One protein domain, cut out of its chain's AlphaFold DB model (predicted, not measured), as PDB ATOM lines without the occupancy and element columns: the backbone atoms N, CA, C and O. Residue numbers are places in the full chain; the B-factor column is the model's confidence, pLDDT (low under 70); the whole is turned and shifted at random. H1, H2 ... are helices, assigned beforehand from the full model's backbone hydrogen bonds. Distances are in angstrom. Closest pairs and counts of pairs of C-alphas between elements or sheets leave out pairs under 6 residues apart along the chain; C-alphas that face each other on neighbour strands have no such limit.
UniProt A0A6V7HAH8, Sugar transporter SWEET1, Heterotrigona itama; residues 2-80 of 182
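This is residues 2 to 80 of the 182 residues of the protein "Sugar transporter SWEET1" of Heterotrigona itama (UniProt A0A6V7HAH8). Two long helices, H2 and H3, form a narrow V that is joined at its tip by a tight link, and the short helix H1 sits in the open end of the V, packed on residues 14 to 24 of H2 on one side and on H4 on another. The last helix, H4, packs on H1 as well, at the same open end, while residues 36 to 43 at the tip stick out. The V is loose, with H2 and H3 meeting only near the tip. The printed part has 79 residues with four named helices, H1, H2, H3 and H4 in chain order, and no named strand; the class is all helix. The whole is loose, with a radius of gyration of the C-alphas of 14.5 A, and its outline is elongated, spanning 45 by 24 by 18 A.

H1 covers residues 2 to 11 and begins at C-alpha 2, at (134.426, 154.544, 49.551). H2, residues 14 to 37, is the longest helix by residues and measures 35.0 A from first to last C-alpha, ending at C-alpha 37, at (142.390, 157.537, 72.349). H3, residues 42 to 64, measures 33.1 A. H4, residues 68 to 80, measures 17.6 A and ends at C-alpha 80, at (123.063, 159.050, 46.771).

H1 is the hub, touching the three other helices. H1 and H2 form a helical hairpin and touch with residues 14 to 24 of H2 alone, at a shallow tilt of 14 degrees, opposite ways; their closest C-alphas, those of Met 5 and Leu 17, are 4.9 A apart. H1 and H4 touch, closest at the C-alphas of Leu 10 and Ser 72, 5.7 A apart, and run opposite ways at a shallow tilt of 34.5 degrees, only just short of steep. H1 and H3 only just touch, with 3 pairs of C-alphas within 8 A, the closest being those of Leu 3 and Leu 55 at 7.4 A; they run the same way. H3 and H4, a helical hairpin, also only just touch, with 3 pairs of C-alphas within 8 A; their closest C-alphas are those of Ser 62 and Ala 71, 5.5 A apart. H1, H3 and H4 form a bundle, a group of helices that touch at shallow tilts. H2 and H3 are close but not clearly touching, with the C-alphas of Ile 35 and Ile 45 closest at 7.8 A and a shallow tilt of 26 degrees, opposite ways. H2 and H4 are apart. In H1, H2, H3 and H4 every pair of O i and N i+4 is within hydrogen-bond range.

The two C-alphas farthest apart are those of Val 39 and Asp 67, at 45.7 A. Without residues 36 to 43, which stand free, the body spans 38 by 25 by 18 A. The printed part has no cut, and the links H1 to H2, H2 to H3 and H3 to H4 are tight. The mean pLDDT of the printed part is 92.8, and no printed residue is under 70.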
ATOM      1  N   ILE A   2     134.157 155.835  50.226       93.81
ATOM      2  CA  ILE A   2     134.426 154.544  49.551       93.81
ATOM      3  C   ILE A   2     133.391 154.178  48.459       93.81
ATOM      4  O   ILE A   2     133.776 153.829  47.350       93.81
ATOM      5  N   LEU A   3     132.084 154.334  48.704       94.38
ATOM      6  CA  LEU A   3     131.065 154.056  47.672       94.38
ATOM      7  C   LEU A   3     131.159 154.998  46.464       94.38
ATOM      8  O   LEU A   3     131.147 154.540  45.327       94.38
ATOM      9  N   TRP A   4     131.346 156.296  46.709       95.38
ATOM     10  CA  TRP A   4     131.581 157.292  45.662       95.38
ATOM     11  C   TRP A   4     132.894 157.057  44.904       95.38
ATOM     12  O   TRP A   4     132.961 157.307  43.705       95.38
ATOM     13  N   MET A   5     133.918 156.514  45.570       94.12
ATOM     14  CA  MET A   5     135.153 156.068  44.926       94.12
ATOM     15  C   MET A   5     134.853 154.948  43.924       94.12
ATOM     16  O   MET A   5     135.268 155.039  42.771       94.12
ATOM     17  N   ARG A   6     134.080 153.925  44.325       94.12
ATOM     18  CA  ARG A   6     133.651 152.857  43.408       94.12
ATOM     19  C   ARG A   6     132.787 153.392  42.276       94.12
ATOM     20  O   ARG A   6     133.003 153.003  41.135       94.12
ATOM     21  N   TYR A   7     131.854 154.288  42.584       94.88
ATOM     22  CA  TYR A   7     131.013 154.940  41.588       94.88
ATOM     23  C   TYR A   7     131.861 155.647  40.525       94.88
ATOM     24  O   TYR A   7     131.742 155.314  39.350       94.88
ATOM     25  N   GLY A   8     132.801 156.506  40.936       93.56
ATOM     26  CA  GLY A   8     133.729 157.199  40.035       93.56
ATOM     27  C   GLY A   8     134.556 156.244  39.168       93.56
ATOM     28  O   GLY A   8     134.739 156.499  37.982       93.56
ATOM     29  N   MET A   9     134.989 155.096  39.710       93.31
ATOM     30  CA  MET A   9     135.662 154.057  38.913       93.31
ATOM     31  C   MET A   9     134.755 153.448  37.837       93.31
ATOM     32  O   MET A   9     135.241 153.133  36.754       93.31
ATOM     33  N   LEU A  10     133.468 153.243  38.135       93.06
ATOM     34  CA  LEU A  10     132.511 152.624  37.210       93.06
ATOM     35  C   LEU A  10     132.144 153.561  36.055       93.06
ATOM     36  O   LEU A  10     132.078 153.106  34.917       93.06
ATOM     37  N   ILE A  11     131.961 154.853  36.338       92.81
ATOM     38  CA  ILE A  11     131.646 155.868  35.318       92.81
ATOM     39  C   ILE A  11     132.896 156.458  34.640       92.81
ATOM     40  O   ILE A  11     132.782 157.221  33.688       92.81
ATOM     41  N   GLY A  12     134.099 156.097  35.104       92.50
ATOM     42  CA  GLY A  12     135.367 156.579  34.546       92.50
ATOM     43  C   GLY A  12     135.721 158.026  34.917       92.50
ATOM     44  O   GLY A  12     136.591 158.627  34.284       92.50
ATOM     45  N   ASP A  13     135.084 158.583  35.946       94.19
ATOM     46  CA  ASP A  13     135.265 159.965  36.381       94.19
ATOM     47  C   ASP A  13     136.420 160.094  37.386       94.19
ATOM     48  O   ASP A  13     136.375 159.611  38.525       94.19
ATOM     49  N   ARG A  14     137.478 160.792  36.960       92.69
ATOM     50  CA  ARG A  14     138.689 160.998  37.765       92.69
ATOM     51  C   ARG A  14     138.495 162.019  38.884       92.69
ATOM     52  O   ARG A  14     139.146 161.887  39.917       92.69
ATOM     53  N   PHE A  15     137.638 163.021  38.711       94.00
ATOM     54  CA  PHE A  15     137.429 164.057  39.722       94.00
ATOM     55  C   PHE A  15     136.700 163.485  40.934       94.00
ATOM     56  O   PHE A  15     137.154 163.668  42.066       94.00
ATOM     57  N   ILE A  16     135.642 162.704  40.700       94.56
ATOM     58  CA  ILE A  16     134.915 161.989  41.758       94.56
ATOM     59  C   ILE A  16     135.834 160.985  42.450       94.56
ATOM     60  O   ILE A  16     135.792 160.850  43.676       94.56
ATOM     61  N   LEU A  17     136.694 160.302  41.695       94.81
ATOM     62  CA  LEU A  17     137.659 159.375  42.271       94.81
ATOM     63  C   LEU A  17     138.629 160.093  43.220       94.81
ATOM     64  O   LEU A  17     138.741 159.711  44.384       94.81
ATOM     65  N   LEU A  18     139.305 161.145  42.747       95.38
ATOM     66  CA  LEU A  18     140.372 161.823  43.488       95.38
ATOM     67  C   LEU A  18     139.883 162.395  44.821       95.38
ATOM     68  O   LEU A  18     140.458 162.095  45.869       95.38
ATOM     69  N   VAL A  19     138.793 163.164  44.809       95.81
ATOM     70  CA  VAL A  19     138.243 163.784  46.028       95.81
ATOM     71  C   VAL A  19     137.827 162.742  47.070       95.81
ATOM     72  O   VAL A  19     138.035 162.936  48.267       95.81
ATOM     73  N   ASN A  20     137.304 161.594  46.629       95.88
ATOM     74  CA  ASN A  20     136.880 160.522  47.521       95.88
ATOM     75  C   ASN A  20     138.040 159.645  48.004       95.88
ATOM     76  O   ASN A  20     137.943 159.094  49.102       95.88
ATOM     77  N   VAL A  21     139.140 159.537  47.253       95.81
ATOM     78  CA  VAL A  21     140.384 158.917  47.736       95.81
ATOM     79  C   VAL A  21     140.952 159.745  48.887       95.81
ATOM     80  O   VAL A  21     141.144 159.209  49.979       95.81
ATOM     81  N   PHE A  22     141.122 161.058  48.693       95.88
ATOM     82  CA  PHE A  22     141.571 161.958  49.761       95.88
ATOM     83  C   PHE A  22     140.636 161.910  50.974       95.88
ATOM     84  O   PHE A  22     141.094 161.735  52.105       95.88
ATOM     85  N   GLY A  23     139.321 161.974  50.746       94.88
ATOM     86  CA  GLY A  23     138.329 161.865  51.813       94.88
ATOM     87  C   GLY A  23     138.389 160.531  52.566       94.88
ATOM     88  O   GLY A  23     138.222 160.508  53.783       94.88
ATOM     89  N   SER A  24     138.665 159.421  51.877       94.19
ATOM     90  CA  SER A  24     138.804 158.103  52.515       94.19
ATOM     91  C   SER A  24     140.061 158.019  53.380       94.19
ATOM     92  O   SER A  24     139.992 157.477  54.481       94.19
ATOM     93  N   ILE A  25     141.184 158.588  52.927       96.62
ATOM     94  CA  ILE A  25     142.433 158.647  53.703       96.62
ATOM     95  C   ILE A  25     142.218 159.458  54.986       96.62
ATOM     96  O   ILE A  25     142.524 158.969  56.074       96.62
ATOM     97  N   LEU A  26     141.623 160.650  54.875       95.06
ATOM     98  CA  LEU A  26     141.316 161.502  56.029       95.06
ATOM     99  C   LEU A  26     140.352 160.819  57.009       95.06
ATOM    100  O   LEU A  26     140.560 160.855  58.225       95.06
ATOM    101  N   GLN A  27     139.317 160.150  56.494       93.75
ATOM    102  CA  GLN A  27     138.368 159.411  57.323       93.75
ATOM    103  C   GLN A  27     139.047 158.241  58.049       93.75
ATOM    104  O   GLN A  27     138.810 158.041  59.240       93.75
ATOM    105  N   ALA A  28     139.919 157.495  57.368       93.62
ATOM    106  CA  ALA A  28     140.673 156.402  57.968       93.62
ATOM    107  C   ALA A  28     141.628 156.904  59.060       93.62
ATOM    108  O   ALA A  28     141.649 156.335  60.153       93.62
ATOM    109  N   SER A  29     142.356 158.002  58.818       95.56
ATOM    110  CA  SER A  29     143.235 158.599  59.830       95.56
ATOM    111  C   SER A  29     142.455 159.094  61.047       95.56
ATOM    112  O   SER A  29     142.879 158.870  62.180       95.56
ATOM    113  N   TYR A  30     141.281 159.700  60.834       92.69
ATOM    114  CA  TYR A  30     140.423 160.161  61.924       92.69
ATOM    115  C   TYR A  30     139.936 158.994  62.788       92.69
ATOM    116  O   TYR A  30     140.066 159.024  64.011       92.69
ATOM    117  N   VAL A  31     139.422 157.933  62.156       92.00
ATOM    118  CA  VAL A  31     138.964 156.728  62.863       92.00
ATOM    119  C   VAL A  31     140.115 156.062  63.615       92.00
ATOM    120  O   VAL A  31     139.937 155.661  64.764       92.00
ATOM    121  N   TYR A  32     141.297 155.976  63.005       92.50
ATOM    122  CA  TYR A  32     142.484 155.406  63.636       92.50
ATOM    123  C   TYR A  32     142.844 156.142  64.933       92.50
ATOM    124  O   TYR A  32     142.897 155.525  65.998       92.50
ATOM    125  N   VAL A  33     142.995 157.469  64.867       94.00
ATOM    126  CA  VAL A  33     143.279 158.305  66.044       94.00
ATOM    127  C   VAL A  33     142.162 158.171  67.084       94.00
ATOM    128  O   VAL A  33     142.439 157.947  68.262       94.00
ATOM    129  N   PHE A  34     140.893 158.214  66.667       91.19
ATOM    130  CA  PHE A  34     139.753 158.066  67.574       91.19
ATOM    131  C   PHE A  34     139.787 156.741  68.356       91.19
ATOM    132  O   PHE A  34     139.540 156.719  69.562       91.19
ATOM    133  N   ILE A  35     140.125 155.627  67.705       91.00
ATOM    134  CA  ILE A  35     140.200 154.310  68.353       91.00
ATOM    135  C   ILE A  35     141.405 154.190  69.292       91.00
ATOM    136  O   ILE A  35     141.305 153.507  70.319       91.00
ATOM    137  N   LEU A  36     142.525 154.852  68.987       92.31
ATOM    138  CA  LEU A  36     143.680 154.891  69.886       92.31
ATOM    139  C   LEU A  36     143.317 155.547  71.220       92.31
ATOM    140  O   LEU A  36     143.552 154.946  72.271       92.31
ATOM    141  N   TYR A  37     142.673 156.714  71.170       92.44
ATOM    142  CA  TYR A  37     142.390 157.537  72.349       92.44
ATOM    143  C   TYR A  37     141.033 157.264  73.020       92.44
ATOM    144  O   TYR A  37     140.766 157.783  74.105       92.44
ATOM    145  N   SER A  38     140.160 156.445  72.430       89.88
ATOM    146  CA  SER A  38     138.857 156.136  73.030       89.88
ATOM    147  C   SER A  38     138.972 155.169  74.214       89.88
ATOM    148  O   SER A  38     139.493 154.063  74.090       89.88
ATOM    149  N   VAL A  39     138.400 155.546  75.361       87.31
ATOM    150  CA  VAL A  39     138.330 154.687  76.560       87.31
ATOM    151  C   VAL A  39     137.309 153.552  76.379       87.31
ATOM    152  O   VAL A  39     137.522 152.431  76.833       87.31
ATOM    153  N   LYS A  40     136.193 153.809  75.679       89.19
ATOM    154  CA  LYS A  40     135.110 152.833  75.444       89.19
ATOM    155  C   LYS A  40     135.081 152.405  73.980       89.19
ATOM    156  O   LYS A  40     134.342 152.959  73.167       89.19
ATOM    157  N   LYS A  41     135.854 151.370  73.652       87.38
ATOM    158  CA  LYS A  41     136.076 150.944  72.259       87.38
ATOM    159  C   LYS A  41     134.998 150.016  71.688       87.38
ATOM    160  O   LYS A  41     134.839 149.953  70.475       87.38
ATOM    161  N   PHE A  42     134.213 149.336  72.531       89.88
ATOM    162  CA  PHE A  42     133.293 148.283  72.074       89.88
ATOM    163  C   PHE A  42     132.234 148.772  71.071       89.88
ATOM    164  O   PHE A  42     132.096 148.202  69.990       89.88
ATOM    165  N   LYS A  43     131.494 149.848  71.393       90.12
ATOM    166  CA  LYS A  43     130.437 150.363  70.501       90.12
ATOM    167  C   LYS A  43     130.999 150.897  69.169       90.12
ATOM    168  O   LYS A  43     130.496 150.452  68.138       90.12
ATOM    169  N   PRO A  44     132.032 151.771  69.155       90.06
ATOM    170  CA  PRO A  44     132.601 152.272  67.903       90.06
ATOM    171  C   PRO A  44     133.215 151.177  67.031       90.06
ATOM    172  O   PRO A  44     132.964 151.152  65.831       90.06
ATOM    173  N   ILE A  45     133.954 150.225  67.617       91.25
ATOM    174  CA  ILE A  45     134.536 149.106  66.860       91.25
ATOM    175  C   ILE A  45     133.433 148.277  66.199       91.25
ATOM    176  O   ILE A  45     133.518 147.981  65.010       91.25
ATOM    177  N   ARG A  46     132.357 147.952  66.929       93.19
ATOM    178  CA  ARG A  46     131.223 147.206  66.366       93.19
ATOM    179  C   ARG A  46     130.581 147.938  65.181       93.19
ATOM    180  O   ARG A  46     130.225 147.296  64.197       93.19
ATOM    181  N   GLN A  47     130.447 149.263  65.259       92.31
ATOM    182  CA  GLN A  47     129.921 150.083  64.160       92.31
ATOM    183  C   GLN A  47     130.860 150.094  62.949       92.31
ATOM    184  O   GLN A  47     130.393 149.948  61.824       92.31
ATOM    185  N   ILE A  48     132.174 150.205  63.170       92.25
ATOM    186  CA  ILE A  48     133.183 150.163  62.099       92.25
ATOM    187  C   ILE A  48     133.178 148.801  61.404       92.25
ATOM    188  O   ILE A  48     133.199 148.752  60.177       92.25
ATOM    189  N   ILE A  49     133.101 147.700  62.158       93.50
ATOM    190  CA  ILE A  49     133.022 146.345  61.593       93.50
ATOM    191  C   ILE A  49     131.757 146.196  60.745       93.50
ATOM    192  O   ILE A  49     131.840 145.736  59.609       93.50
ATOM    193  N   ALA A  50     130.600 146.625  61.259       94.44
ATOM    194  CA  ALA A  50     129.343 146.567  60.514       94.44
ATOM    195  C   ALA A  50     129.405 147.394  59.216       94.44
ATOM    196  O   ALA A  50     129.033 146.897  58.155       94.44
ATOM    197  N   ALA A  51     129.939 148.619  59.281       92.38
ATOM    198  CA  ALA A  51     130.115 149.479  58.114       92.38
ATOM    199  C   ALA A  51     131.095 148.876  57.095       92.38
ATOM    200  O   ALA A  51     130.820 148.879  55.900       92.38
ATOM    201  N   THR A  52     132.211 148.314  57.562       92.38
ATOM    202  CA  THR A  52     133.214 147.677  56.695       92.38
ATOM    203  C   THR A  52     132.638 146.439  56.017       92.38
ATOM    204  O   THR A  52     132.792 146.286  54.812       92.38
ATOM    205  N   CYS A  53     131.909 145.593  56.752       95.25
ATOM    206  CA  CYS A  53     131.228 144.422  56.200       95.25
ATOM    207  C   CYS A  53     130.233 144.819  55.100       95.25
ATOM    208  O   CYS A  53     130.284 144.280  53.996       95.25
ATOM    209  N   PHE A  54     129.396 145.828  55.365       94.25
ATOM    210  CA  PHE A  54     128.469 146.372  54.376       94.25
ATOM    211  C   PHE A  54     129.191 146.866  53.111       94.25
ATOM    212  O   PHE A  54     128.800 146.511  52.000       94.25
ATOM    213  N   LEU A  55     130.275 147.636  53.262       93.19
ATOM    214  CA  LEU A  55     131.052 148.136  52.124       93.19
ATOM    215  C   LEU A  55     131.688 147.004  51.312       93.19
ATOM    216  O   LEU A  55     131.644 147.055  50.084       93.19
ATOM    217  N   THR A  56     132.233 145.979  51.970       91.81
ATOM    218  CA  THR A  56     132.820 144.812  51.299       91.81
ATOM    219  C   THR A  56     131.782 144.068  50.466       91.81
ATOM    220  O   THR A  56     132.075 143.718  49.327       91.81
ATOM    221  N   VAL A  57     130.563 143.875  50.981       93.56
ATOM    222  CA  VAL A  57     129.472 143.226  50.232       93.56
ATOM    223  C   VAL A  57     129.117 144.019  48.973       93.56
ATOM    224  O   VAL A  57     129.023 143.441  47.893       93.56
ATOM    225  N   VAL A  58     128.981 145.344  49.082       92.62
ATOM    226  CA  VAL A  58     128.678 146.203  47.924       92.62
ATOM    227  C   VAL A  58     129.820 146.191  46.902       92.62
ATOM    228  O   VAL A  58     129.571 146.143  45.697       92.62
ATOM    229  N   TYR A  59     131.075 146.200  47.360       91.00
ATOM    230  CA  TYR A  59     132.244 146.101  46.482       91.00
ATOM    231  C   TYR A  59     132.318 144.760  45.762       91.00
ATOM    232  O   TYR A  59     132.602 144.733  44.567       91.00
ATOM    233  N   PHE A  60     132.045 143.669  46.477       92.50
ATOM    234  CA  PHE A  60     132.013 142.329  45.912       92.50
ATOM    235  C   PHE A  60     130.924 142.236  44.843       92.50
ATOM    236  O   PHE A  60     131.230 141.913  43.702       92.50
ATOM    237  N   TYR A  61     129.690 142.649  45.155       92.00
ATOM    238  CA  TYR A  61     128.605 142.724  44.171       92.00
ATOM    239  C   TYR A  61     129.022 143.518  42.921       92.00
ATOM    240  O   TYR A  61     128.933 143.025  41.802       92.00
ATOM    241  N   SER A  62     129.582 144.713  43.115       90.12
ATOM    242  CA  SER A  62     130.016 145.576  42.015       90.12
ATOM    243  C   SER A  62     131.192 145.021  41.196       90.12
ATOM    244  O   SER A  62     131.439 145.522  40.100       90.12
ATOM    245  N   PHE A  63     131.969 144.072  41.721       88.50
ATOM    246  CA  PHE A  63     133.080 143.443  40.998       88.50
ATOM    247  C   PHE A  63     132.622 142.241  40.166       88.50
ATOM    248  O   PHE A  63     133.170 142.015  39.093       88.50
ATOM    249  N   TYR A  64     131.638 141.488  40.663       91.31
ATOM    250  CA  TYR A  64     131.091 140.313  39.981       91.31
ATOM    251  C   TYR A  64     130.050 140.658  38.916       91.31
ATOM    252  O   TYR A  64     129.857 139.876  37.993       91.31
ATOM    253  N   GLU A  65     129.385 141.805  39.036       91.25
ATOM    254  CA  GLU A  65     128.455 142.279  38.016       91.25
ATOM    255  C   GLU A  65     129.211 142.621  36.717       91.25
ATOM    256  O   GLU A  65     130.036 143.539  36.687       91.25
ATOM    257  N   GLU A  66     128.937 141.874  35.643       87.12
ATOM    258  CA  GLU A  66     129.577 142.074  34.335       87.12
ATOM    259  C   GLU A  66     129.082 143.357  33.652       87.12
ATOM    260  O   GLU A  66     129.848 144.056  32.976       87.12
ATOM    261  N   ASP A  67     127.811 143.710  33.872       91.50
ATOM    262  CA  ASP A  67     127.223 144.940  33.357       91.50
ATOM    263  C   ASP A  67     127.609 146.145  34.226       91.50
ATOM    264  O   ASP A  67     127.018 146.451  35.267       91.50
ATOM    265  N   LYS A  68     128.599 146.897  33.739       88.75
ATOM    266  CA  LYS A  68     129.073 148.131  34.378       88.75
ATOM    267  C   LYS A  68     127.983 149.191  34.525       88.75
ATOM    268  O   LYS A  68     128.055 149.969  35.474       88.75
ATOM    269  N   THR A  69     127.004 149.237  33.620       90.25
ATOM    270  CA  THR A  69     125.920 150.232  33.659       90.25
ATOM    271  C   THR A  69     124.906 149.905  34.752       90.25
ATOM    272  O   THR A  69     124.449 150.788  35.482       90.25
ATOM    273  N   LEU A  70     124.610 148.617  34.935       91.69
ATOM    274  CA  LEU A  70     123.770 148.146  36.026       91.69
ATOM    275  C   LEU A  70     124.479 148.327  37.376       91.69
ATOM    276  O   LEU A  70     123.897 148.867  38.323       91.69
ATOM    277  N   ALA A  71     125.768 147.979  37.441       92.00
ATOM    278  CA  ALA A  71     126.595 148.182  38.625       92.00
ATOM    279  C   ALA A  71     126.683 149.666  39.021       92.00
ATOM    280  O   ALA A  71     126.524 149.997  40.201       92.00
ATOM    281  N   SER A  72     126.900 150.577  38.061       92.25
ATOM    282  CA  SER A  72     126.964 152.018  38.338       92.25
ATOM    283  C   SER A  72     125.629 152.546  38.847       92.25
ATOM    284  O   SER A  72     125.616 153.333  39.789       92.25
ATOM    285  N   LYS A  73     124.502 152.063  38.308       93.62
ATOM    286  CA  LYS A  73     123.160 152.454  38.753       93.62
ATOM    287  C   LYS A  73     122.901 152.077  40.213       93.62
ATOM    288  O   LYS A  73     122.464 152.925  40.989       93.62
ATOM    289  N   TYR A  74     123.191 150.838  40.615       93.56
ATOM    290  CA  TYR A  74     122.976 150.404  42.002       93.56
ATOM    291  C   TYR A  74     123.940 151.071  42.987       93.56
ATOM    292  O   TYR A  74     123.517 151.544  44.044       93.56
ATOM    293  N   VAL A  75     125.229 151.157  42.641       94.62
ATOM    294  CA  VAL A  75     126.232 151.817  43.492       94.62
ATOM    295  C   VAL A  75     125.949 153.318  43.603       94.62
ATOM    296  O   VAL A  75     126.050 153.873  44.699       94.62
ATOM    297  N   GLY A  76     125.551 153.971  42.510       93.88
ATOM    298  CA  GLY A  76     125.150 155.379  42.480       93.88
ATOM    299  C   GLY A  76     123.917 155.641  43.339       93.88
ATOM    300  O   GLY A  76     123.934 156.529  44.190       93.88
ATOM    301  N   PHE A  77     122.887 154.798  43.219       94.19
ATOM    302  CA  PHE A  77     121.679 154.889  44.041       94.19
ATOM    303  C   PHE A  77     121.973 154.750  45.543       94.19
ATOM    304  O   PHE A  77     121.508 155.563  46.349       94.19
ATOM    305  N   LEU A  78     122.788 153.764  45.932       94.75
ATOM    306  CA  LEU A  78     123.214 153.583  47.324       94.75
ATOM    307  C   LEU A  78     124.043 154.772  47.826       94.75
ATOM    308  O   LEU A  78     123.828 155.246  48.942       94.75
ATOM    309  N   SER A  79     124.964 155.277  47.000       94.12
ATOM    310  CA  SER A  79     125.809 156.432  47.331       94.12
ATOM    311  C   SER A  79     124.975 157.693  47.548       94.12
ATOM    312  O   SER A  79     125.158 158.386  48.551       94.12
ATOM    313  N   CYS A  80     124.017 157.954  46.657       94.06
ATOM    314  CA  CYS A  80     123.063 159.050  46.771       94.06
ATOM    315  C   CYS A  80     122.234 158.923  48.057       94.06
ATOM    316  O   CYS A  80     122.230 159.840  48.876       94.06
TER     317      CYS A  80